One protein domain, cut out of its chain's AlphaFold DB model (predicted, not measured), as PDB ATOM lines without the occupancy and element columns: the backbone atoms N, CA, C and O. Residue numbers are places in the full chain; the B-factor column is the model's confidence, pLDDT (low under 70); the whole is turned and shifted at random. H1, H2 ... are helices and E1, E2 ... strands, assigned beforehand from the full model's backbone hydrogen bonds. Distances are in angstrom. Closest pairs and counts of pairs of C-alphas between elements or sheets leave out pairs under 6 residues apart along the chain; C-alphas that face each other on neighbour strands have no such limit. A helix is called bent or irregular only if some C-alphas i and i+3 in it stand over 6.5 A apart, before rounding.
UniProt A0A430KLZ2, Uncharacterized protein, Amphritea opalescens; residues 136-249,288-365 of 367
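This is residues 136 to 249 and 288 to 365 of the 367 residues of an uncharacterized protein of Amphritea opalescens (UniProt A0A430KLZ2). A compact bundle of five helices, H1, H2, H3, H8 and H9, runs up and down, each against the one before it in the chain, with H3 nearest the middle. H2 packs on one side of H1 and H3; on the other side, H6 crosses H1 and H5 crosses H3, and the small strand hairpin E1 and E2 packs on residues 188 to 193 of H3. The 192 printed residues hold nine named helices and two named strands, H1 to H6, then E1, E2, then H7 to H9; the class is mostly helix and the sheet, order E1 - E2, is antiparallel. The radius of gyration of the C-alphas is 16.8 A, and the spans are 53 by 44 by 29 A.

Start with H1, residues 140 to 162, a hub with H2, residues 168 to 183; each touches four helices. These two form a helical hairpin at a shallow tilt of 31 degrees, closest at the C-alphas of Ile 159 and Gln 171, 6.5 A. H2 and H3, residues 188 to 198, form another, at a steep tilt of 38 degrees, only just beyond shallow, closest at C-alphas 168 and 198, 5.1 A. H4, residues 203 to 207, is close to but not clearly touching H5, residues 211 to 224, at C-alphas 206 and 214, 6.6 A. H5 touches H3 about perpendicular, 78 degrees, at C-alphas 221 and 197, 6.4 A. H6, residues 231 to 249, touches H1 at a steep tilt of 56 degrees, at C-alphas 242 and 149, 4.9 A. Look next at the hairpin E1, residues 288 to 291, and E2, residues 300 to 303: N 291 and O 300 are 2.8 A apart, N 302 and O 289 also 2.8 A, within hydrogen-bond range. H7, residues 307 to 311, is close to but not clearly touching H8, residues 313 to 332, at C-alphas 310 and 316, 6.1 A. H8 touches H2 with residues 314 to 322 alone, closest at C-alphas 314 and 169, 6.5 A. H9, residues 340 to 363, touches H1 the same way at a shallow tilt of 31 degrees, at C-alphas 355 and 158, 5.7 A. Every O i to N i+4 pair is within hydrogen-bond range in H2, H3, H4, H5, H7, H8 and H9; H1 has 17 of 19 and H6 14 of 15.

Find C-alpha 140 at (109.223, 105.330, 136.441); H1 runs 29.4 A from there, irregular, with C-alphas 145 and 148 7.4 A apart and a kink of 53 degrees near residue 147. H2 spans 22.6 A, H6 26.5 A and H8 28.4 A. H9, 34.5 A, ends at C-alpha 363, (116.276, 134.159, 118.816).

The C-alphas of Gly 295 and Thr 365 are the two farthest apart, 56.5 A. Residues 250 to 287 are not printed, and C-alphas 249 and 288 are 11.7 A apart across this cut. Of the links printed whole, none is long. Look for pLDDT under 70 at residues 295 to 298, 335 to 337 and 364 to 365.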
ATOM      1  N   LYS A 136     109.465 112.319 129.527       87.25
ATOM      2  CA  LYS A 136     108.519 112.604 130.618       87.25
ATOM      3  C   LYS A 136     107.276 111.713 130.601       87.25
ATOM      4  O   LYS A 136     106.596 111.625 131.617       87.25
ATOM      5  N   GLU A 137     106.987 111.067 129.472       85.88
ATOM      6  CA  GLU A 137     105.861 110.140 129.308       85.88
ATOM      7  C   GLU A 137     106.243 108.678 129.592       85.88
ATOM      8  O   GLU A 137     105.382 107.798 129.552       85.88
ATOM      9  N   LEU A 138     107.524 108.404 129.849       85.88
ATOM     10  CA  LEU A 138     108.007 107.080 130.221       85.88
ATOM     11  C   LEU A 138     107.522 106.675 131.619       85.88
ATOM     12  O   LEU A 138     107.286 107.521 132.481       85.88
ATOM     13  N   SER A 139     107.442 105.363 131.855       87.38
ATOM     14  CA  SER A 139     107.228 104.835 133.203       87.38
ATOM     15  C   SER A 139     108.406 105.168 134.123       87.38
ATOM     16  O   SER A 139     109.513 105.461 133.660       87.38
ATOM     17  N   ASP A 140     108.190 105.079 135.432       90.06
ATOM     18  CA  ASP A 140     109.223 105.330 136.441       90.06
ATOM     19  C   ASP A 140     110.442 104.420 136.256       90.06
ATOM     20  O   ASP A 140     111.583 104.874 136.357       90.06
ATOM     21  N   GLU A 141     110.217 103.156 135.895       85.56
ATOM     22  CA  GLU A 141     111.278 102.186 135.624       85.56
ATOM     23  C   GLU A 141     112.090 102.581 134.388       85.56
ATOM     24  O   GLU A 141     113.323 102.557 134.411       85.56
ATOM     25  N   ALA A 142     111.416 102.993 133.311       84.62
ATOM     26  CA  ALA A 142     112.079 103.438 132.092       84.62
ATOM     27  C   ALA A 142     112.847 104.751 132.317       84.62
ATOM     28  O   ALA A 142     113.992 104.875 131.876       84.62
ATOM     29  N   ARG A 143     112.287 105.703 133.073       91.44
ATOM     30  CA  ARG A 143     113.001 106.932 133.457       91.44
ATOM     31  C   ARG A 143     114.213 106.646 134.333       91.44
ATOM     32  O   ARG A 143     115.261 107.229 134.089       91.44
ATOM     33  N   CYS A 144     114.127 105.708 135.276       88.88
ATOM     34  CA  CYS A 144     115.298 105.251 136.032       88.88
ATOM     35  C   CYS A 144     116.358 104.617 135.122       88.88
ATOM     36  O   CYS A 144     117.553 104.848 135.300       88.88
ATOM     37  N   THR A 145     115.915 103.841 134.132       86.56
ATOM     38  CA  THR A 145     116.786 103.087 133.225       86.56
ATOM     39  C   THR A 145     117.585 103.996 132.291       86.56
ATOM     40  O   THR A 145     118.799 103.845 132.176       86.56
ATOM     41  N   TYR A 146     116.922 104.956 131.640       90.50
ATOM     42  CA  TYR A 146     117.557 105.842 130.654       90.50
ATOM     43  C   TYR A 146     118.024 107.177 131.250       90.50
ATOM     44  O   TYR A 146     118.860 107.864 130.663       90.50
ATOM     45  N   GLY A 147     117.480 107.569 132.402       93.69
ATOM     46  CA  GLY A 147     117.559 108.932 132.921       93.69
ATOM     47  C   GLY A 147     118.962 109.412 133.251       93.69
ATOM     48  O   GLY A 147     119.275 110.568 132.988       93.69
ATOM     49  N   MET A 148     119.836 108.535 133.751       93.44
ATOM     50  CA  MET A 148     121.223 108.908 134.063       93.44
ATOM     51  C   MET A 148     121.970 109.391 132.812       93.44
ATOM     52  O   MET A 148     122.483 110.513 132.786       93.44
ATOM     53  N   SER A 149     121.964 108.580 131.751       95.12
ATOM     54  CA  SER A 149     122.600 108.941 130.482       95.12
ATOM     55  C   SER A 149     121.839 110.059 129.769       95.12
ATOM     56  O   SER A 149     122.464 110.935 129.179       95.12
ATOM     57  N   TYR A 150     120.507 110.117 129.881       96.38
ATOM     58  CA  TYR A 150     119.712 111.214 129.320       96.38
ATOM     59  C   TYR A 150     120.094 112.575 129.924       96.38
ATOM     60  O   TYR A 150     120.362 113.523 129.179       96.38
ATOM     61  N   VAL A 151     120.209 112.658 131.255       97.69
ATOM     62  CA  VAL A 151     120.696 113.850 131.969       97.69
ATOM     63  C   VAL A 151     122.115 114.199 131.517       97.69
ATOM     64  O   VAL A 151     122.378 115.358 131.200       97.69
ATOM     65  N   ALA A 152     123.012 113.214 131.405       97.62
ATOM     66  CA  ALA A 152     124.375 113.447 130.928       97.62
ATOM     67  C   ALA A 152     124.412 114.039 129.507       97.62
ATOM     68  O   ALA A 152     125.125 115.016 129.260       97.62
ATOM     69  N   MET A 153     123.629 113.488 128.576       97.75
ATOM     70  CA  MET A 153     123.590 113.945 127.183       97.75
ATOM     71  C   MET A 153     122.925 115.320 127.039       97.75
ATOM     72  O   MET A 153     123.395 116.157 126.259       97.75
ATOM     73  N   LEU A 154     121.871 115.600 127.813       97.75
ATOM     74  CA  LEU A 154     121.303 116.946 127.909       97.75
ATOM     75  C   LEU A 154     122.324 117.936 128.473       97.75
ATOM     76  O   LEU A 154     122.485 119.021 127.913       97.75
ATOM     77  N   GLN A 155     123.060 117.563 129.522       98.31
ATOM     78  CA  GLN A 155     124.029 118.456 130.149       98.31
ATOM     79  C   GLN A 155     125.226 118.751 129.240       98.31
ATOM     80  O   GLN A 155     125.696 119.887 129.190       98.31
ATOM     81  N   ILE A 156     125.676 117.783 128.436       98.38
ATOM     82  CA  ILE A 156     126.669 118.033 127.381       98.38
ATOM     83  C   ILE A 156     126.158 119.092 126.393       98.38
ATOM     84  O   ILE A 156     126.903 120.007 126.031       98.38
ATOM     85  N   GLN A 157     124.899 118.992 125.955       97.81
ATOM     86  CA  GLN A 157     124.304 119.992 125.062       97.81
ATOM     87  C   GLN A 157     124.199 121.362 125.739       97.81
ATOM     88  O   GLN A 157     124.587 122.361 125.136       97.81
ATOM     89  N   ASN A 158     123.742 121.405 126.988       98.06
ATOM     90  CA  ASN A 158     123.635 122.628 127.775       98.06
ATOM     91  C   ASN A 158     124.986 123.344 127.915       98.06
ATOM     92  O   ASN A 158     125.093 124.525 127.592       98.06
ATOM     93  N   ILE A 159     126.046 122.618 128.280       98.19
ATOM     94  CA  ILE A 159     127.398 123.178 128.414       98.19
ATOM     95  C   ILE A 159     127.912 123.709 127.073       98.19
ATOM     96  O   ILE A 159     128.474 124.803 127.014       98.19
ATOM     97  N   LYS A 160     127.672 122.994 125.970       96.19
ATOM     98  CA  LYS A 160     128.050 123.477 124.632       96.19
ATOM     99  C   LYS A 160     127.342 124.769 124.230       96.19
ATOM    100  O   LYS A 160     127.918 125.543 123.471       96.19
ATOM    101  N   LEU A 161     126.117 124.988 124.703       95.56
ATOM    102  CA  LEU A 161     125.338 126.191 124.416       95.56
ATOM    103  C   LEU A 161     125.724 127.330 125.372       95.56
ATOM    104  O   LEU A 161     126.296 128.334 124.949       95.56
ATOM    105  N   ASN A 162     125.488 127.138 126.670       96.25
ATOM    106  CA  ASN A 162     125.618 128.165 127.705       96.25
ATOM    107  C   ASN A 162     127.067 128.448 128.137       96.25
ATOM    108  O   ASN A 162     127.350 129.522 128.666       96.25
ATOM    109  N   HIS A 163     128.004 127.531 127.881       95.69
ATOM    110  CA  HIS A 163     129.411 127.660 128.278       95.69
ATOM    111  C   HIS A 163     130.369 127.563 127.084       95.69
ATOM    112  O   HIS A 163     131.537 127.211 127.242       95.69
ATOM    113  N   SER A 164     129.906 127.910 125.879       92.44
ATOM    114  CA  SER A 164     130.716 127.904 124.649       92.44
ATOM    115  C   SER A 164     131.978 128.778 124.719       92.44
ATOM    116  O   SER A 164     132.958 128.482 124.040       92.44
ATOM    117  N   GLY A 165     131.985 129.820 125.560       93.50
ATOM    118  CA  GLY A 165     133.147 130.689 125.793       93.50
ATOM    119  C   GLY A 165     134.203 130.134 126.759       93.50
ATOM    120  O   GLY A 165     135.228 130.780 126.964       93.50
ATOM    121  N   LYS A 166     133.963 128.974 127.382       97.00
ATOM    122  CA  LYS A 166     134.915 128.303 128.280       97.00
ATOM    123  C   LYS A 166     135.890 127.427 127.502       97.00
ATOM    124  O   LYS A 166     135.574 126.943 126.416       97.00
ATOM    125  N   SER A 167     137.075 127.197 128.066       96.56
ATOM    126  CA  SER A 167     138.021 126.253 127.471       96.56
ATOM    127  C   SER A 167     137.461 124.819 127.496       96.56
ATOM    128  O   SER A 167     136.679 124.477 128.388       96.56
ATOM    129  N   PRO A 168     137.885 123.938 126.569       97.25
ATOM    130  CA  PRO A 168     137.500 122.525 126.566       97.25
ATOM    131  C   PRO A 168     137.656 121.806 127.913       97.25
ATOM    132  O   PRO A 168     136.841 120.954 128.260       97.25
ATOM    133  N   ALA A 169     138.724 122.120 128.655       97.56
ATOM    134  CA  ALA A 169     138.996 121.524 129.960       97.56
ATOM    135  C   ALA A 169     138.001 122.026 131.016       97.56
ATOM    136  O   ALA A 169     137.386 121.211 131.694       97.56
ATOM    137  N   GLU A 170     137.758 123.340 131.079       98.12
ATOM    138  CA  GLU A 170     136.748 123.920 131.977       98.12
ATOM    139  C   GLU A 170     135.343 123.376 131.682       98.12
ATOM    140  O   GLU A 170     134.583 123.108 132.604       98.12
ATOM    141  N   GLN A 171     134.981 123.178 130.409       98.50
ATOM    142  CA  GLN A 171     133.692 122.575 130.044       98.50
ATOM    143  C   GLN A 171     133.545 121.150 130.594       98.50
ATOM    144  O   GLN A 171     132.475 120.784 131.082       98.50
ATOM    145  N   PHE A 172     134.619 120.356 130.554       98.56
ATOM    146  CA  PHE A 172     134.627 119.015 131.134       98.56
ATOM    147  C   PHE A 172     134.540 119.040 132.668       98.56
ATOM    148  O   PHE A 172     133.795 118.256 133.252       98.56
ATOM    149  N   GLU A 173     135.238 119.962 133.330       98.50
ATOM    150  CA  GLU A 173     135.139 120.138 134.785       98.50
ATOM    151  C   GLU A 173     133.724 120.538 135.216       98.50
ATOM    152  O   GLU A 173     133.176 119.952 136.153       98.50
ATOM    153  N   ILE A 174     133.101 121.480 134.491       98.44
ATOM    154  CA  ILE A 174     131.699 121.866 134.697       98.44
ATOM    155  C   ILE A 174     130.807 120.634 134.570       98.44
ATOM    156  O   ILE A 174     129.989 120.400 135.449       98.44
ATOM    157  N   TYR A 175     130.995 119.811 133.534       98.56
ATOM    158  CA  TYR A 175     130.231 118.574 133.368       98.56
ATOM    159  C   TYR A 175     130.340 117.658 134.592       98.56
ATOM    160  O   TYR A 175     129.314 117.269 135.143       98.56
ATOM    161  N   ILE A 176     131.552 117.359 135.066       98.00
ATOM    162  CA  ILE A 176     131.752 116.480 136.230       98.00
ATOM    163  C   ILE A 176     131.070 117.043 137.479       98.00
ATOM    164  O   ILE A 176     130.335 116.324 138.158       98.00
ATOM    165  N   HIS A 177     131.280 118.326 137.778       97.19
ATOM    166  CA  HIS A 177     130.671 118.958 138.947       97.19
ATOM    167  C   HIS A 177     129.146 119.036 138.838       97.19
ATOM    168  O   HIS A 177     128.458 118.766 139.823       97.19
ATOM    169  N   SER A 178     128.611 119.330 137.650       96.81
ATOM    170  CA  SER A 178     127.173 119.308 137.392       96.81
ATOM    171  C   SER A 178     126.597 117.915 137.608       96.81
ATOM    172  O   SER A 178     125.638 117.789 138.354       96.81
ATOM    173  N   MET A 179     127.182 116.860 137.036       96.50
ATOM    174  CA  MET A 179     126.651 115.498 137.183       96.50
ATOM    175  C   MET A 179     126.648 115.023 138.642       96.50
ATOM    176  O   MET A 179     125.678 114.409 139.088       96.50
ATOM    177  N   ILE A 180     127.687 115.379 139.409       94.12
ATOM    178  CA  ILE A 180     127.722 115.153 140.862       94.12
ATOM    179  C   ILE A 180     126.580 115.903 141.557       94.12
ATOM    180  O   ILE A 180     125.890 115.324 142.386       94.12
ATOM    181  N   SER A 181     126.368 117.176 141.224       93.44
ATOM    182  CA  SER A 181     125.333 117.991 141.867       93.44
ATOM    183  C   SER A 181     123.908 117.595 141.474       93.44
ATOM    184  O   SER A 181     122.992 117.811 142.260       93.44
ATOM    185  N   LEU A 182     123.712 117.100 140.253       94.75
ATOM    186  CA  LEU A 182     122.403 116.836 139.661       94.75
ATOM    187  C   LEU A 182     121.854 115.477 140.092       94.75
ATOM    188  O   LEU A 182     120.735 115.382 140.585       94.75
ATOM    189  N   ILE A 183     122.653 114.421 139.920       93.00
ATOM    190  CA  ILE A 183     122.206 113.041 140.156       93.00
ATOM    191  C   ILE A 183     123.146 112.240 141.061       93.00
ATOM    192  O   ILE A 183     122.871 111.076 141.334       93.00
ATOM    193  N   ASP A 184     124.254 112.836 141.513       91.69
ATOM    194  CA  ASP A 184     125.293 112.206 142.340       91.69
ATOM    195  C   ASP A 184     125.839 110.880 141.770       91.69
ATOM    196  O   ASP A 184     126.276 109.982 142.491       91.69
ATOM    197  N   ILE A 185     125.844 110.758 140.440       88.50
ATOM    198  CA  ILE A 185     126.334 109.588 139.706       88.50
ATOM    199  C   ILE A 185     127.257 110.053 138.584       88.50
ATOM    200  O   ILE A 185     126.941 110.967 137.825       88.50
ATOM    201  N   LEU A 186     128.405 109.383 138.469       90.06
ATOM    202  CA  LEU A 186     129.338 109.533 137.358       90.06
ATOM    203  C   LEU A 186     129.468 108.190 136.645       90.06
ATOM    204  O   LEU A 186     130.188 107.303 137.105       90.06
ATOM    205  N   ASN A 187     128.762 108.040 135.526       89.19
ATOM    206  CA  ASN A 187     128.928 106.890 134.650       89.19
ATOM    207  C   ASN A 187     130.215 107.060 133.827       89.19
ATOM    208  O   ASN A 187     130.439 108.102 133.211       89.19
ATOM    209  N   ALA A 188     131.069 106.036 133.820       90.75
ATOM    210  CA  ALA A 188     132.353 106.096 133.131       90.75
ATOM    211  C   ALA A 188     132.207 106.283 131.610       90.75
ATOM    212  O   ALA A 188     132.996 107.013 131.011       90.75
ATOM    213  N   PHE A 189     131.205 105.653 130.991       92.75
ATOM    214  CA  PHE A 189     130.969 105.731 129.548       92.75
ATOM    215  C   PHE A 189     130.478 107.127 129.150       92.75
ATOM    216  O   PHE A 189     131.047 107.746 128.251       92.75
ATOM    217  N   ASP A 190     129.497 107.671 129.882       94.56
ATOM    218  CA  ASP A 190     129.000 109.041 129.682       94.56
ATOM    219  C   ASP A 190     130.129 110.071 129.849       94.56
ATOM    220  O   ASP A 190     130.257 111.019 129.069       94.56
ATOM    221  N   MET A 191     130.997 109.853 130.841       95.81
ATOM    222  CA  MET A 191     132.160 110.694 131.094       95.81
ATOM    223  C   MET A 191     133.177 110.640 129.947       95.81
ATOM    224  O   MET A 191     133.717 111.680 129.569       95.81
ATOM    225  N   GLU A 192     133.431 109.468 129.362       96.25
ATOM    226  CA  GLU A 192     134.313 109.356 128.197       96.25
ATOM    227  C   GLU A 192     133.708 110.066 126.974       96.25
ATOM    228  O   GLU A 192     134.407 110.831 126.301       96.25
ATOM    229  N   ILE A 193     132.395 109.932 126.741       96.81
ATOM    230  CA  ILE A 193     131.678 110.715 125.721       96.81
ATOM    231  C   ILE A 193     131.869 112.217 125.960       96.81
ATOM    232  O   ILE A 193     132.166 112.950 125.011       96.81
ATOM    233  N   ALA A 194     131.736 112.687 127.203       97.88
ATOM    234  CA  ALA A 194     131.888 114.098 127.548       97.88
ATOM    235  C   ALA A 194     133.289 114.637 127.200       97.88
ATOM    236  O   ALA A 194     133.395 115.720 126.615       97.88
ATOM    237  N   LYS A 195     134.360 113.866 127.447       97.75
ATOM    238  CA  LYS A 195     135.723 114.241 127.020       97.75
ATOM    239  C   LYS A 195     135.787 114.448 125.504       97.75
ATOM    240  O   LYS A 195     136.229 115.489 125.023       97.75
ATOM    241  N   TYR A 196     135.261 113.515 124.711       96.88
ATOM    242  CA  TYR A 196     135.211 113.702 123.255       96.88
ATOM    243  C   TYR A 196     134.305 114.866 122.834       96.88
ATOM    244  O   TYR A 196     134.614 115.562 121.860       96.88
ATOM    245  N   ALA A 197     133.202 115.102 123.548       96.94
ATOM    246  CA  ALA A 197     132.239 116.151 123.241       96.94
ATOM    247  C   ALA A 197     132.860 117.549 123.339       96.94
ATOM    248  O   ALA A 197     132.647 118.358 122.425       96.94
ATOM    249  N   PHE A 198     133.643 117.796 124.392       97.62
ATOM    250  CA  PHE A 198     134.296 119.083 124.648       97.62
ATOM    251  C   PHE A 198     135.667 119.213 123.996       97.62
ATOM    252  O   PHE A 198     136.149 120.334 123.851       97.62
ATOM    253  N   TRP A 199     136.268 118.120 123.513       95.62
ATOM    254  CA  TRP A 199     137.520 118.170 122.758       95.62
ATOM    255  C   TRP A 199     137.363 118.925 121.423       95.62
ATOM    256  O   TRP A 199     137.047 118.370 120.353       95.62
ATOM    257  N   GLY A 200     137.525 120.244 121.511       87.25
ATOM    258  CA  GLY A 200     137.502 121.198 120.416       87.25
ATOM    259  C   GLY A 200     138.858 121.236 119.728       87.25
ATOM    260  O   GLY A 200     139.853 121.591 120.342       87.25
ATOM    261  N   LEU A 201     138.877 120.863 118.452       87.94
ATOM    262  CA  LEU A 201     140.046 120.949 117.583       87.94
ATOM    263  C   LEU A 201     139.630 121.633 116.288       87.94
ATOM    264  O   LEU A 201     138.521 121.389 115.793       87.94
ATOM    265  N   SER A 202     140.528 122.432 115.725       89.31
ATOM    266  CA  SER A 202     140.405 122.940 114.361       89.31
ATOM    267  C   SER A 202     140.507 121.801 113.338       89.31
ATOM    268  O   SER A 202     141.072 120.740 113.608       89.31
ATOM    269  N   ALA A 203     140.002 122.026 112.122       89.25
ATOM    270  CA  ALA A 203     140.122 121.051 111.032       89.25
ATOM    271  C   ALA A 203     141.589 120.682 110.740       89.25
ATOM    272  O   ALA A 203     141.900 119.529 110.458       89.25
ATOM    273  N   HIS A 204     142.502 121.650 110.864       91.38
ATOM    274  CA  HIS A 204     143.929 121.423 110.668       91.38
ATOM    275  C   HIS A 204     144.531 120.504 111.737       91.38
ATOM    276  O   HIS A 204     145.324 119.627 111.408       91.38
ATOM    277  N   GLU A 205     144.148 120.680 113.004       92.44
ATOM    278  CA  GLU A 205     144.595 119.803 114.091       92.44
ATOM    279  C   GLU A 205     144.032 118.390 113.942       92.44
ATOM    280  O   GLU A 205     144.765 117.428 114.139       92.44
ATOM    281  N   ILE A 206     142.767 118.257 113.527       90.56
ATOM    282  CA  ILE A 206     142.143 116.948 113.281       90.56
ATOM    283  C   ILE A 206     142.906 116.181 112.196       90.56
ATOM    284  O   ILE A 206     143.222 115.014 112.396       90.56
ATOM    285  N   ASN A 207     143.261 116.840 111.089       91.62
ATOM    286  CA  ASN A 207     143.955 116.199 109.967       91.62
ATOM    287  C   ASN A 207     145.381 115.727 110.304       91.62
ATOM    288  O   ASN A 207     145.957 114.957 109.540       91.62
ATOM    289  N   LYS A 208     145.963 116.191 111.418       92.88
ATOM    290  CA  LYS A 208     147.273 115.733 111.911       92.88
ATOM    291  C   LYS A 208     147.188 114.500 112.805       92.88
ATOM    292  O   LYS A 208     148.223 113.917 113.112       92.88
ATOM    293  N   LEU A 209     145.993 114.135 113.262       93.69
ATOM    294  CA  LEU A 209     145.809 112.962 114.106       93.69
ATOM    295  C   LEU A 209     145.907 111.679 113.266       93.69
ATOM    296  O   LEU A 209     145.501 111.686 112.105       93.69
ATOM    297  N   PRO A 210     146.367 110.561 113.839       94.62
ATOM    298  CA  PRO A 210     146.215 109.243 113.229       94.62
ATOM    299  C   PRO A 210     144.762 108.930 112.836       94.62
ATOM    300  O   PRO A 210     143.817 109.306 113.536       94.62
ATOM    301  N   GLU A 211     144.578 108.207 111.728       93.88
ATOM    302  CA  GLU A 211     143.254 107.860 111.193       93.88
ATOM    303  C   GLU A 211     142.325 107.167 112.218       93.88
ATOM    304  O   GLU A 211     141.159 107.571 112.302       93.88
ATOM    305  N   PRO A 212     142.786 106.210 113.056       92.19
ATOM    306  CA  PRO A 212     141.930 105.593 114.076       92.19
ATOM    307  C   PRO A 212     141.324 106.613 115.048       92.19
ATOM    308  O   PRO A 212     140.119 106.594 115.305       92.19
ATOM    309  N   ILE A 213     142.122 107.584 115.502       94.44
ATOM    310  CA  ILE A 213     141.676 108.654 116.404       94.44
ATOM    311  C   ILE A 213     140.670 109.570 115.700       94.44
ATOM    312  O   ILE A 213     139.654 109.952 116.291       94.44
ATOM    313  N   GLN A 214     140.931 109.929 114.438       94.19
ATOM    314  CA  GLN A 214     139.999 110.738 113.648       94.19
ATOM    315  C   GLN A 214     138.645 110.035 113.502       94.19
ATOM    316  O   GLN A 214     137.598 110.659 113.709       94.19
ATOM    317  N   ASN A 215     138.670 108.738 113.183       93.25
ATOM    318  CA  ASN A 215     137.485 107.908 113.009       93.25
ATOM    319  C   ASN A 215     136.694 107.783 114.316       93.25
ATOM    320  O   ASN A 215     135.516 108.143 114.324       93.25
ATOM    321  N   ARG A 216     137.340 107.408 115.429       93.81
ATOM    322  CA  ARG A 216     136.701 107.323 116.754       93.81
ATOM    323  C   ARG A 216     136.061 108.646 117.155       93.81
ATOM    324  O   ARG A 216     134.888 108.692 117.521       93.81
ATOM    325  N   ARG A 217     136.797 109.755 117.021       94.06
ATOM    326  CA  ARG A 217     136.275 111.093 117.331       94.06
ATOM    327  C   ARG A 217     135.047 111.421 116.486       94.06
ATOM    328  O   ARG A 217     134.079 111.968 117.011       94.06
ATOM    329  N   ARG A 218     135.094 111.159 115.178       93.88
ATOM    330  CA  ARG A 218     133.965 111.408 114.271       93.88
ATOM    331  C   ARG A 218     132.753 110.574 114.675       93.88
ATOM    332  O   ARG A 218     131.657 111.123 114.745       93.88
ATOM    333  N   ASP A 219     132.953 109.290 114.938       93.56
ATOM    334  CA  ASP A 219     131.882 108.347 115.242       93.56
ATOM    335  C   ASP A 219     131.212 108.716 116.582       93.56
ATOM    336  O   ASP A 219     129.998 108.929 116.605       93.56
ATOM    337  N   ILE A 220     131.992 108.983 117.643       94.31
ATOM    338  CA  ILE A 220     131.468 109.475 118.934       94.31
ATOM    339  C   ILE A 220     130.729 110.800 118.757       94.31
ATOM    340  O   ILE A 220     129.608 110.959 119.245       94.31
ATOM    341  N   LYS A 221     131.319 111.768 118.041       93.00
ATOM    342  CA  LYS A 221     130.675 113.078 117.886       93.00
ATOM    343  C   LYS A 221     129.359 113.003 117.125       93.00
ATOM    344  O   LYS A 221     128.432 113.739 117.471       93.00
ATOM    345  N   ASN A 222     129.292 112.131 116.122       90.50
ATOM    346  CA  ASN A 222     128.109 111.921 115.305       90.50
ATOM    347  C   ASN A 222     126.994 111.184 116.045       90.50
ATOM    348  O   ASN A 222     125.835 111.464 115.744       90.50
ATOM    349  N   ASN A 223     127.314 110.284 116.969       89.88
ATOM    350  CA  ASN A 223     126.293 109.537 117.701       89.88
ATOM    351  C   ASN A 223     125.838 110.292 118.955       89.88
ATOM    352  O   ASN A 223     124.650 110.531 119.116       89.88
ATOM    353  N   PHE A 224     126.762 110.821 119.760       93.81
ATOM    354  CA  PHE A 224     126.418 111.247 121.123       93.81
ATOM    355  C   PHE A 224     126.480 112.752 121.390       93.81
ATOM    356  O   PHE A 224     126.000 113.224 122.412       93.81
ATOM    357  N   THR A 225     127.103 113.547 120.512       92.31
ATOM    358  CA  THR A 225     127.494 114.926 120.886       92.31
ATOM    359  C   THR A 225     126.814 116.025 120.073       92.31
ATOM    360  O   THR A 225     127.201 117.196 120.170       92.31
ATOM    361  N   LYS A 226     125.835 115.665 119.240       91.94
ATOM    362  CA  LYS A 226     125.059 116.624 118.448       91.94
ATOM    363  C   LYS A 226     124.271 117.555 119.371       91.94
ATOM    364  O   LYS A 226     123.807 117.146 120.428       91.94
ATOM    365  N   THR A 227     124.078 118.794 118.931       91.31
ATOM    366  CA  THR A 227     123.294 119.795 119.661       91.31
ATOM    367  C   THR A 227     122.092 120.214 118.827       91.31
ATOM    368  O   THR A 227     122.227 120.517 117.637       91.31
ATOM    369  N   GLY A 228     120.907 120.195 119.434       90.94
ATOM    370  CA  GLY A 228     119.676 120.642 118.791       90.94
ATOM    371  C   GLY A 228     119.604 122.166 118.649       90.94
ATOM    372  O   GLY A 228     120.226 122.910 119.398       90.94
ATOM    373  N   LYS A 229     118.813 122.637 117.675       91.00
ATOM    374  CA  LYS A 229     118.468 124.067 117.521       91.00
ATOM    375  C   LYS A 229     117.157 124.449 118.218       91.00
ATOM    376  O   LYS A 229     116.794 125.614 118.250       91.00
ATOM    377  N   THR A 230     116.424 123.461 118.716       93.31
ATOM    378  CA  THR A 230     115.162 123.613 119.445       93.31
ATOM    379  C   THR A 230     115.180 122.653 120.624       93.31
ATOM    380  O   THR A 230     115.829 121.605 120.541       93.31
ATOM    381  N   ILE A 231     114.432 122.954 121.688       93.44
ATOM    382  CA  ILE A 231     114.352 122.064 122.854       93.44
ATOM    383  C   ILE A 231     113.876 120.658 122.469       93.44
ATOM    384  O   ILE A 231     114.487 119.673 122.867       93.44
ATOM    385  N   ALA A 232     112.874 120.553 121.590       91.12
ATOM    386  CA  ALA A 232     112.387 119.271 121.083       91.12
ATOM    387  C   ALA A 232     113.494 118.466 120.379       91.12
ATOM    388  O   ALA A 232     113.578 117.248 120.531       91.12
ATOM    389  N   LYS A 233     114.382 119.140 119.633       91.81
ATOM    390  CA  LYS A 233     115.515 118.475 118.987       91.81
ATOM    391  C   LYS A 233     116.598 118.078 119.988       91.81
ATOM    392  O   LYS A 233     117.185 117.016 119.809       91.81
ATOM    393  N   CYS A 234     116.854 118.899 121.010       94.44
ATOM    394  CA  CYS A 234     117.805 118.579 122.076       94.44
ATOM    395  C   CYS A 234     117.363 117.346 122.870       94.44
ATOM    396  O   CYS A 234     118.170 116.435 123.048       94.44
ATOM    397  N   ARG A 235     116.080 117.293 123.263       93.88
ATOM    398  CA  ARG A 235     115.450 116.136 123.917       93.88
ATOM    399  C   ARG A 235     115.610 114.877 123.078       93.88
ATOM    400  O   ARG A 235     116.157 113.891 123.546       93.88
ATOM    401  N   TRP A 236     115.220 114.946 121.803       90.00
ATOM    402  CA  TRP A 236     115.332 113.804 120.897       90.00
ATOM    403  C   TRP A 236     116.774 113.296 120.773       90.00
ATOM    404  O   TRP A 236     117.003 112.109 120.943       90.00
ATOM    405  N   LEU A 237     117.743 114.187 120.530       92.62
ATOM    406  CA  LEU A 237     119.156 113.802 120.418       92.62
ATOM    407  C   LEU A 237     119.707 113.190 121.710       92.62
ATOM    408  O   LEU A 237     120.489 112.250 121.646       92.62
ATOM    409  N   ALA A 238     119.329 113.734 122.869       94.94
ATOM    410  CA  ALA A 238     119.779 113.208 124.152       94.94
ATOM    411  C   ALA A 238     119.162 111.840 124.455       94.94
ATOM    412  O   ALA A 238     119.848 110.983 125.003       94.94
ATOM    413  N   PHE A 239     117.890 111.634 124.108       91.75
ATOM    414  CA  PHE A 239     117.199 110.375 124.371       91.75
ATOM    415  C   PHE A 239     117.699 109.252 123.457       91.75
ATOM    416  O   PHE A 239     118.029 108.181 123.954       91.75
ATOM    417  N   ASP A 240     117.871 109.543 122.165       88.19
ATOM    418  CA  ASP A 240     118.498 108.654 121.173       88.19
ATOM    419  C   ASP A 240     119.879 108.173 121.664       88.19
ATOM    420  O   ASP A 240     120.134 106.979 121.794       88.19
ATOM    421  N   ALA A 241     120.726 109.115 122.095       91.94
ATOM    422  CA  ALA A 241     122.034 108.822 122.677       91.94
ATOM    423  C   ALA A 241     121.961 107.999 123.981       91.94
ATOM    424  O   ALA A 241     122.784 107.109 124.196       91.94
ATOM    425  N   ALA A 242     121.002 108.286 124.867       92.25
ATOM    426  CA  ALA A 242     120.834 107.554 126.123       92.25
ATOM    427  C   ALA A 242     120.407 106.096 125.898       92.25
ATOM    428  O   ALA A 242     120.849 105.207 126.627       92.25
ATOM    429  N   MET A 243     119.585 105.843 124.882       86.81
ATOM    430  CA  MET A 243     119.169 104.495 124.497       86.81
ATOM    431  C   MET A 243     120.332 103.693 123.917       86.81
ATOM    432  O   MET A 243     120.568 102.575 124.369       86.81
ATOM    433  N   ASP A 244     121.125 104.291 123.021       87.56
ATOM    434  CA  ASP A 244     122.354 103.675 122.504       87.56
ATOM    435  C   ASP A 244     123.295 103.242 123.642       87.56
ATOM    436  O   ASP A 244     123.823 102.129 123.645       87.56
ATOM    437  N   ILE A 245     123.474 104.094 124.657       89.62
ATOM    438  CA  ILE A 245     124.295 103.781 125.838       89.62
ATOM    439  C   ILE A 245     123.651 102.674 126.683       89.62
ATOM    440  O   ILE A 245     124.351 101.787 127.195       89.62
ATOM    441  N   HIS A 246     122.324 102.680 126.817       85.81
ATOM    442  CA  HIS A 246     121.593 101.614 127.494       85.81
ATOM    443  C   HIS A 246     121.766 100.262 126.792       85.81
ATOM    444  O   HIS A 246     121.949  99.265 127.477       85.81
ATOM    445  N   TRP A 247     121.819 100.182 125.462       80.06
ATOM    446  CA  TRP A 247     122.042  98.894 124.786       80.06
ATOM    447  C   TRP A 247     123.365  98.237 125.154       80.06
ATOM    448  O   TRP A 247     123.445  97.015 125.337       80.06
ATOM    449  N   LEU A 248     124.389  99.063 125.335       80.31
ATOM    450  CA  LEU A 248     125.719  98.618 125.719       80.31
ATOM    451  C   LEU A 248     125.801  98.261 127.208       80.31
ATOM    452  O   LEU A 248     126.492  97.316 127.584       80.31
ATOM    453  N   SER A 249     125.105  99.001 128.071       79.38
ATOM    454  CA  SER A 249     125.192  98.844 129.532       79.38
ATOM    455  C   SER A 249     124.110  97.939 130.137       79.38
ATOM    456  O   SER A 249     124.400  97.163 131.044       79.38
ATOM    457  N   ILE A 288     135.998 101.478 123.355       90.50
ATOM    458  CA  ILE A 288     135.414 101.843 124.646       90.50
ATOM    459  C   ILE A 288     134.456 100.726 125.049       90.50
ATOM    460  O   ILE A 288     133.388 100.575 124.462       90.50
ATOM    461  N   HIS A 289     134.828  99.921 126.038       89.81
ATOM    462  CA  HIS A 289     134.032  98.765 126.447       89.81
ATOM    463  C   HIS A 289     134.172  98.475 127.934       89.81
ATOM    464  O   HIS A 289     135.075  98.964 128.606       89.81
ATOM    465  N   TRP A 290     133.256  97.669 128.455       89.00
ATOM    466  CA  TRP A 290     133.299  97.257 129.847       89.00
ATOM    467  C   TRP A 290     134.214  96.044 130.023       89.00
ATOM    468  O   TRP A 290     134.293  95.177 129.152       89.00
ATOM    469  N   VAL A 291     134.887  95.971 131.166       88.81
ATOM    470  CA  VAL A 291     135.690  94.821 131.578       88.81
ATOM    471  C   VAL A 291     135.360  94.417 133.005       88.81
ATOM    472  O   VAL A 291     134.996  95.249 133.843       88.81
ATOM    473  N   TYR A 292     135.483  93.124 133.288       82.75
ATOM    474  CA  TYR A 292     135.300  92.596 134.635       82.75
ATOM    475  C   TYR A 292     136.373  93.134 135.587       82.75
ATOM    476  O   TYR A 292     137.551  93.186 135.237       82.75
ATOM    477  N   TYR A 293     135.965  93.503 136.803       78.88
ATOM    478  CA  TYR A 293     136.882  93.897 137.867       78.88
ATOM    479  C   TYR A 293     136.900  92.836 138.958       78.88
ATOM    480  O   TYR A 293     135.869  92.503 139.541       78.88
ATOM    481  N   GLU A 294     138.082  92.288 139.224       70.88
ATOM    482  CA  GLU A 294     138.244  91.232 140.213       70.88
ATOM    483  C   GLU A 294     137.784  91.704 141.603       70.88
ATOM    484  O   GLU A 294     138.156  92.779 142.077       70.88
ATOM    485  N   GLY A 295     136.936  90.900 142.249       62.97
ATOM    486  CA  GLY A 295     136.386  91.209 143.570       62.97
ATOM    487  C   GLY A 295     135.229  92.215 143.580       62.97
ATOM    488  O   GLY A 295     134.845  92.665 144.658       62.97
ATOM    489  N   SER A 296     134.656  92.567 142.423       65.94
ATOM    490  CA  SER A 296     133.490  93.450 142.335       65.94
ATOM    491  C   SER A 296     132.457  92.946 141.332       65.94
ATOM    492  O   SER A 296     132.801  92.442 140.267       65.94
ATOM    493  N   ASN A 297     131.178  93.169 141.638       62.69
ATOM    494  CA  ASN A 297     130.096  93.034 140.659       62.69
ATOM    495  C   ASN A 297     130.023  94.252 139.717       62.69
ATOM    496  O   ASN A 297     129.223  94.269 138.790       62.69
ATOM    497  N   MET A 298     130.827  95.294 139.965       65.69
ATOM    498  CA  MET A 298     130.908  96.478 139.111       65.69
ATOM    499  C   MET A 298     131.962  96.286 138.024       65.69
ATOM    500  O   MET A 298     133.093  95.887 138.304       65.69
ATOM    501  N   LYS A 299     131.606  96.651 136.794       80.62
ATOM    502  CA  LYS A 299     132.509  96.650 135.641       80.62
ATOM    503  C   LYS A 299     133.345  97.929 135.598       80.62
ATOM    504  O   LYS A 299     132.878  99.003 135.980       80.62
ATOM    505  N   LEU A 300     134.578  97.815 135.115       85.00
ATOM    506  CA  LEU A 300     135.423  98.961 134.775       85.00
ATOM    507  C   LEU A 300     135.272  99.295 133.296       85.00
ATOM    508  O   LEU A 300     134.940  98.430 132.491       85.00
ATOM    509  N   LEU A 301     135.532 100.548 132.938       89.25
ATOM    510  CA  LEU A 301     135.585 100.954 131.543       89.25
ATOM    511  C   LEU A 301     137.023 100.843 131.033       89.25
ATOM    512  O   LEU A 301     137.916 101.520 131.544       89.25
ATOM    513  N   ALA A 302     137.234 100.010 130.022       89.88
ATOM    514  CA  ALA A 302     138.448  99.990 129.227       89.88
ATOM    515  C   ALA A 302     138.309 100.986 128.071       89.88
ATOM    516  O   ALA A 302     137.304 100.995 127.357       89.88
ATOM    517  N   VAL A 303     139.322 101.836 127.904       90.81
ATOM    518  CA  VAL A 303     139.366 102.876 126.874       90.81
ATOM    519  C   VAL A 303     140.702 102.799 126.153       90.81
ATOM    520  O   VAL A 303     141.758 102.870 126.784       90.81
ATOM    521  N   THR A 304     140.669 102.720 124.826       90.06
ATOM    522  CA  THR A 304     141.861 102.901 123.999       90.06
ATOM    523  C   THR A 304     142.322 104.355 124.095       90.06
ATOM    524  O   THR A 304     141.636 105.278 123.640       90.06
ATOM    525  N   ARG A 305     143.510 104.564 124.666       92.12
ATOM    526  CA  ARG A 305     144.192 105.859 124.696       92.12
ATOM    527  C   ARG A 305     145.581 105.708 124.086       92.12
ATOM    528  O   ARG A 305     146.514 105.253 124.735       92.12
ATOM    529  N   GLU A 306     145.704 106.085 122.821       93.31
ATOM    530  CA  GLU A 306     146.964 106.047 122.080       93.31
ATOM    531  C   GLU A 306     148.000 107.019 122.668       93.31
ATOM    532  O   GLU A 306     147.653 107.968 123.384       93.31
ATOM    533  N   GLU A 307     149.281 106.811 122.352       93.25
ATOM    534  CA  GLU A 307     150.381 107.655 122.835       93.25
ATOM    535  C   GLU A 307     150.203 109.119 122.398       93.25
ATOM    536  O   GLU A 307     150.432 110.045 123.181       93.25
ATOM    537  N   GLU A 308     149.717 109.345 121.176       92.50
ATOM    538  CA  GLU A 308     149.427 110.676 120.652       92.50
ATOM    539  C   GLU A 308     148.388 111.392 121.513       92.50
ATOM    540  O   GLU A 308     148.599 112.549 121.876       92.50
ATOM    541  N   LEU A 309     147.297 110.711 121.886       93.19
ATOM    542  CA  LEU A 309     146.286 111.288 122.774       93.19
ATOM    543  C   LEU A 309     146.845 111.497 124.176       93.19
ATOM    544  O   LEU A 309     146.705 112.587 124.726       93.19
ATOM    545  N   SER A 310     147.535 110.489 124.711       92.00
ATOM    546  CA  SER A 310     148.163 110.521 126.033       92.00
ATOM    547  C   SER A 310     149.140 111.678 126.186       92.00
ATOM    548  O   SER A 310     149.338 112.161 127.293       92.00
ATOM    549  N   ASN A 311     149.739 112.159 125.093       92.38
ATOM    550  CA  ASN A 311     150.674 113.278 125.097       92.38
ATOM    551  C   ASN A 311     150.018 114.664 124.989       92.38
ATOM    552  O   ASN A 311     150.658 115.667 125.328       92.38
ATOM    553  N   LEU A 312     148.746 114.750 124.594       93.94
ATOM    554  CA  LEU A 312     148.029 116.020 124.497       93.94
ATOM    555  C   LEU A 312     147.652 116.560 125.881       93.94
ATOM    556  O   LEU A 312     147.077 115.859 126.711       93.94
ATOM    557  N   LYS A 313     147.902 117.859 126.099       95.12
ATOM    558  CA  LYS A 313     147.583 118.553 127.362       95.12
ATOM    559  C   LYS A 313     146.121 118.382 127.778       95.12
ATOM    560  O   LYS A 313     145.856 118.172 128.953       95.12
ATOM    561  N   TYR A 314     145.204 118.458 126.812       96.75
ATOM    562  CA  TYR A 314     143.775 118.280 127.054       96.75
ATOM    563  C   TYR A 314     143.474 116.916 127.687       96.75
ATOM    564  O   TYR A 314     142.906 116.870 128.771       96.75
ATOM    565  N   TRP A 315     143.911 115.828 127.044       97.00
ATOM    566  CA  TRP A 315     143.641 114.462 127.494       97.00
ATOM    567  C   TRP A 315     144.310 114.148 128.830       97.00
ATOM    568  O   TRP A 315     143.637 113.645 129.722       97.00
ATOM    569  N   LYS A 316     145.576 114.556 129.020       96.38
ATOM    570  CA  LYS A 316     146.255 114.440 130.325       96.38
ATOM    571  C   LYS A 316     145.438 115.079 131.444       96.38
ATOM    572  O   LYS A 316     145.263 114.467 132.490       96.38
ATOM    573  N   HIS A 317     144.938 116.291 131.213       97.75
ATOM    574  CA  HIS A 317     144.167 117.032 132.206       97.75
ATOM    575  C   HIS A 317     142.841 116.347 132.535       97.75
ATOM    576  O   HIS A 317     142.577 116.065 133.700       97.75
ATOM    577  N   VAL A 318     142.016 116.047 131.527       97.88
ATOM    578  CA  VAL A 318     140.676 115.483 131.766       97.88
ATOM    579  C   VAL A 318     140.725 114.058 132.319       97.88
ATOM    580  O   VAL A 318     139.881 113.709 133.143       97.88
ATOM    581  N   ASP A 319     141.717 113.249 131.925       96.50
ATOM    582  CA  ASP A 319     141.907 111.902 132.474       96.50
ATOM    583  C   ASP A 319     142.361 111.972 133.944       96.50
ATOM    584  O   ASP A 319     141.752 111.327 134.798       96.50
ATOM    585  N   GLN A 320     143.343 112.824 134.273       96.62
ATOM    586  CA  GLN A 320     143.794 113.025 135.660       96.62
ATOM    587  C   GLN A 320     142.692 113.598 136.553       96.62
ATOM    588  O   GLN A 320     142.514 113.146 137.685       96.62
ATOM    589  N   PHE A 321     141.935 114.578 136.059       97.75
ATOM    590  CA  PHE A 321     140.841 115.188 136.806       97.75
ATOM    591  C   PHE A 321     139.732 114.169 137.106       97.75
ATOM    592  O   PHE A 321     139.295 114.041 138.252       97.75
ATOM    593  N   ALA A 322     139.324 113.385 136.102       95.88
ATOM    594  CA  ALA A 322     138.345 112.316 136.273       95.88
ATOM    595  C   ALA A 322     138.810 111.258 137.289       95.88
ATOM    596  O   ALA A 322     138.040 110.859 138.168       95.88
ATOM    597  N   GLU A 323     140.073 110.825 137.211       94.31
ATOM    598  CA  GLU A 323     140.650 109.856 138.149       94.31
ATOM    599  C   GLU A 323     140.659 110.393 139.588       94.31
ATOM    600  O   GLU A 323     140.246 109.699 140.520       94.31
ATOM    601  N   GLN A 324     141.072 111.648 139.789       95.75
ATOM    602  CA  GLN A 324     141.108 112.267 141.116       95.75
ATOM    603  C   GLN A 324     139.717 112.338 141.751       95.75
ATOM    604  O   GLN A 324     139.549 111.950 142.911       95.75
ATOM    605  N   ILE A 325     138.712 112.779 140.992       94.12
ATOM    606  CA  ILE A 325     137.333 112.892 141.478       94.12
ATOM    607  C   ILE A 325     136.731 111.515 141.769       94.12
ATOM    608  O   ILE A 325     136.141 111.310 142.831       94.12
ATOM    609  N   THR A 326     136.892 110.547 140.863       90.81
ATOM    610  CA  THR A 326     136.359 109.187 141.062       90.81
ATOM    611  C   THR A 326     137.016 108.491 142.254       90.81
ATOM    612  O   THR A 326     136.315 107.885 143.067       90.81
ATOM    613  N   LYS A 327     138.334 108.646 142.434       90.69
ATOM    614  CA  LYS A 327     139.067 108.133 143.600       90.69
ATOM    615  C   LYS A 327     138.629 108.805 144.898       90.69
ATOM    616  O   LYS A 327     138.423 108.115 145.895       90.69
ATOM    617  N   PHE A 328     138.458 110.128 144.893       91.31
ATOM    618  CA  PHE A 328     137.943 110.859 146.050       91.31
ATOM    619  C   PHE A 328     136.560 110.341 146.456       91.31
ATOM    620  O   PHE A 328     136.362 109.987 147.612       91.31
ATOM    621  N   ARG A 329     135.631 110.209 145.502       88.50
ATOM    622  CA  ARG A 329     134.276 109.694 145.760       88.50
ATOM    623  C   ARG A 329     134.290 108.256 146.279       88.50
ATOM    624  O   ARG A 329     133.610 107.959 147.253       88.50
ATOM    625  N   LYS A 330     135.120 107.386 145.692       85.56
ATOM    626  CA  LYS A 330     135.299 106.006 146.171       85.56
ATOM    627  C   LYS A 330     135.751 105.962 147.635       85.56
ATOM    628  O   LYS A 330     135.265 105.128 148.391       85.56
ATOM    629  N   ASN A 331     136.656 106.856 148.033       87.50
ATOM    630  CA  ASN A 331     137.180 106.916 149.401       87.50
ATOM    631  C   ASN A 331     136.208 107.568 150.395       87.50
ATOM    632  O   ASN A 331     136.175 107.174 151.556       87.50
ATOM    633  N   SER A 332     135.436 108.558 149.949       86.00
ATOM    634  CA  SER A 332     134.454 109.272 150.776       86.00
ATOM    635  C   SER A 332     133.149 108.492 150.972       86.00
ATOM    636  O   SER A 332     132.350 108.850 151.833       86.00
ATOM    637  N   GLY A 333     132.945 107.425 150.196       77.25
ATOM    638  CA  GLY A 333     131.678 106.708 150.114       77.25
ATOM    639  C   GLY A 333     130.710 107.381 149.141       77.25
ATOM    640  O   GLY A 333     130.773 108.585 148.888       77.25
ATOM    641  N   TYR A 334     129.816 106.579 148.569       72.44
ATOM    642  CA  TYR A 334     128.713 107.074 147.750       72.44
ATOM    643  C   TYR A 334     127.510 107.351 148.651       72.44
ATOM    644  O   TYR A 334     127.222 106.554 149.547       72.44
ATOM    645  N   ASN A 335     126.795 108.454 148.415       68.25
ATOM    646  CA  ASN A 335     125.535 108.690 149.110       68.25
ATOM    647  C   ASN A 335     124.497 107.649 148.668       68.25
ATOM    648  O   ASN A 335     124.491 107.200 147.518       68.25
ATOM    649  N   SER A 336     123.594 107.277 149.575       66.12
ATOM    650  CA  SER A 336     122.426 106.479 149.217       66.12
ATOM    651  C   SER A 336     121.536 107.292 148.276       66.12
ATOM    652  O   SER A 336     120.979 108.317 148.669       66.12
ATOM    653  N   ASN A 337     121.387 106.842 147.032       67.50
ATOM    654  CA  ASN A 337     120.596 107.547 146.024       67.50
ATOM    655  C   ASN A 337     119.116 107.119 146.079       67.50
ATOM    656  O   ASN A 337     118.523 106.743 145.073       67.50
ATOM    657  N   GLU A 338     118.522 107.140 147.279       73.69
ATOM    658  CA  GLU A 338     117.123 106.731 147.515       73.69
ATOM    659  C   GLU A 338     116.125 107.576 146.706       73.69
ATOM    660  O   GLU A 338     115.034 107.116 146.386       73.69
ATOM    661  N   ASN A 339     116.534 108.783 146.304       85.56
ATOM    662  CA  ASN A 339     115.741 109.728 145.519       85.56
ATOM    663  C   ASN A 339     116.185 109.823 144.048       85.56
ATOM    664  O   ASN A 339     115.948 110.849 143.412       85.56
ATOM    665  N   LEU A 340     116.834 108.789 143.494       90.12
ATOM    666  CA  LEU A 340     117.412 108.833 142.143       90.12
ATOM    667  C   LEU A 340     116.414 109.309 141.075       90.12
ATOM    668  O   LEU A 340     116.752 110.199 140.300       90.12
ATOM    669  N   LEU A 341     115.191 108.770 141.051       93.50
ATOM    670  CA  LEU A 341     114.171 109.187 140.080       93.50
ATOM    671  C   LEU A 341     113.817 110.673 140.227       93.50
ATOM    672  O   LEU A 341     113.833 111.413 139.249       93.50
ATOM    673  N   SER A 342     113.585 111.133 141.460       94.19
ATOM    674  CA  SER A 342     113.297 112.545 141.744       94.19
ATOM    675  C   SER A 342     114.454 113.458 141.329       94.19
ATOM    676  O   SER A 342     114.221 114.562 140.831       94.19
ATOM    677  N   ASN A 343     115.696 113.010 141.529       94.69
ATOM    678  CA  ASN A 343     116.894 113.739 141.121       94.69
ATOM    679  C   ASN A 343     117.001 113.807 139.594       94.69
ATOM    680  O   ASN A 343     117.297 114.873 139.056       94.69
ATOM    681  N   ILE A 344     116.716 112.704 138.893       96.50
ATOM    682  CA  ILE A 344     116.664 112.652 137.426       96.50
ATOM    683  C   ILE A 344     115.624 113.645 136.905       96.50
ATOM    684  O   ILE A 344     115.979 114.518 136.116       96.50
ATOM    685  N   ASP A 345     114.377 113.564 137.372       96.06
ATOM    686  CA  ASP A 345     113.287 114.408 136.874       96.06
ATOM    687  C   ASP A 345     113.570 115.898 137.122       96.06
ATOM    688  O   ASP A 345     113.488 116.714 136.199       96.06
ATOM    689  N   SER A 346     114.024 116.245 138.332       96.69
ATOM    690  CA  SER A 346     114.400 117.626 138.678       96.69
ATOM    691  C   SER A 346     115.576 118.133 137.834       96.69
ATOM    692  O   SER A 346     115.594 119.291 137.411       96.69
ATOM    693  N   SER A 347     116.556 117.268 137.558       97.81
ATOM    694  CA  SER A 347     117.715 117.599 136.723       97.81
ATOM    695  C   SER A 347     117.321 117.832 135.271       97.81
ATOM    696  O   SER A 347     117.784 118.794 134.661       97.81
ATOM    697  N   VAL A 348     116.440 116.991 134.721       97.62
ATOM    698  CA  VAL A 348     115.895 117.172 133.369       97.62
ATOM    699  C   VAL A 348     115.187 118.518 133.273       97.62
ATOM    700  O   VAL A 348     115.500 119.306 132.382       97.62
ATOM    701  N   GLU A 349     114.279 118.828 134.200       97.12
ATOM    702  CA  GLU A 349     113.569 120.112 134.202       97.12
ATOM    703  C   GLU A 349     114.516 121.311 134.296       97.12
ATOM    704  O   GLU A 349     114.362 122.287 133.553       97.12
ATOM    705  N   HIS A 350     115.513 121.228 135.177       97.94
ATOM    706  CA  HIS A 350     116.516 122.270 135.351       97.94
ATOM    707  C   HIS A 350     117.312 122.516 134.060       97.94
ATOM    708  O   HIS A 350     117.346 123.648 133.572       97.94
ATOM    709  N   ILE A 351     117.886 121.465 133.466       98.06
ATOM    710  CA  ILE A 351     118.711 121.586 132.257       98.06
ATOM    711  C   ILE A 351     117.874 122.069 131.067       98.06
ATOM    712  O   ILE A 351     118.306 122.938 130.307       98.06
ATOM    713  N   GLU A 352     116.661 121.539 130.895       97.19
ATOM    714  CA  GLU A 352     115.768 121.966 129.817       97.19
ATOM    715  C   GLU A 352     115.438 123.457 129.914       97.19
ATOM    716  O   GLU A 352     115.427 124.147 128.892       97.19
ATOM    717  N   LYS A 353     115.224 123.972 131.130       97.56
ATOM    718  CA  LYS A 353     114.992 125.400 131.364       97.56
ATOM    719  C   LYS A 353     116.202 126.246 130.961       97.56
ATOM    720  O   LYS A 353     116.018 127.269 130.301       97.56
ATOM    721  N   GLU A 354     117.419 125.821 131.302       97.50
ATOM    722  CA  GLU A 354     118.651 126.523 130.909       97.50
ATOM    723  C   GLU A 354     118.861 126.535 129.388       97.50
ATOM    724  O   GLU A 354     119.224 127.570 128.816       97.50
ATOM    725  N   ILE A 355     118.572 125.419 128.712       96.88
ATOM    726  CA  ILE A 355     118.622 125.330 127.248       96.88
ATOM    727  C   ILE A 355     117.566 126.249 126.618       96.88
ATOM    728  O   ILE A 355     117.888 126.997 125.695       96.88
ATOM    729  N   CYS A 356     116.322 126.232 127.107       96.31
ATOM    730  CA  CYS A 356     115.264 127.119 126.609       96.31
ATOM    731  C   CYS A 356     115.654 128.594 126.757       96.31
ATOM    732  O   CYS A 356     115.607 129.332 125.776       96.31
ATOM    733  N   SER A 357     116.140 128.994 127.938       96.06
ATOM    734  CA  SER A 357     116.598 130.366 128.188       96.06
ATOM    735  C   SER A 357     117.733 130.798 127.252       96.06
ATOM    736  O   SER A 357     117.806 131.967 126.877       96.06
ATOM    737  N   TYR A 358     118.630 129.888 126.861       95.38
ATOM    738  CA  TYR A 358     119.647 130.176 125.849       95.38
ATOM    739  C   TYR A 358     119.026 130.389 124.462       95.38
ATOM    740  O   TYR A 358     119.333 131.370 123.784       95.38
ATOM    741  N   LEU A 359     118.151 129.476 124.034       94.00
ATOM    742  CA  LEU A 359     117.548 129.503 122.699       94.00
ATOM    743  C   LEU A 359     116.646 130.727 122.487       94.00
ATOM    744  O   LEU A 359     116.633 131.284 121.388       94.00
ATOM    745  N   GLU A 360     115.946 131.171 123.529       92.75
ATOM    746  CA  GLU A 360     115.165 132.414 123.530       92.75
ATOM    747  C   GLU A 360     116.074 133.632 123.304       92.75
ATOM    748  O   GLU A 360     115.881 134.375 122.345       92.75
ATOM    749  N   LYS A 361     117.158 133.767 124.084       90.81
ATOM    750  CA  LYS A 361     118.123 134.877 123.945       90.81
ATOM    751  C   LYS A 361     118.745 134.965 122.549       90.81
ATOM    752  O   LYS A 361     118.938 136.059 122.025       90.81
ATOM    753  N   VAL A 362     119.080 133.821 121.951       86.81
ATOM    754  CA  VAL A 362     119.673 133.778 120.603       86.81
ATOM    755  C   VAL A 362     118.643 134.122 119.523       86.81
ATOM    756  O   VAL A 362     119.011 134.690 118.499       86.81
ATOM    757  N   SER A 363     117.361 133.823 119.749       77.06
ATOM    758  CA  SER A 363     116.276 134.159 118.816       77.06
ATOM    759  C   SER A 363     115.949 135.660 118.805       77.06
ATOM    760  O   SER A 363     115.562 136.185 117.765       77.06
ATOM    761  N   ASP A 364     116.166 136.353 119.926       68.81
ATOM    762  CA  ASP A 364     115.901 137.791 120.082       68.81
ATOM    763  C   ASP A 364     117.059 138.700 119.627       68.81
ATOM    764  O   ASP A 364     116.957 139.925 119.708       68.81
ATOM    765  N   THR A 365     118.173 138.136 119.144       53.38
ATOM    766  CA  THR A 365     119.309 138.925 118.641       53.38
ATOM    767  C   THR A 365     119.121 139.188 117.137       53.38
ATOM    768  O   THR A 365     119.205 138.236 116.358       53.38
TER     769      THR A 365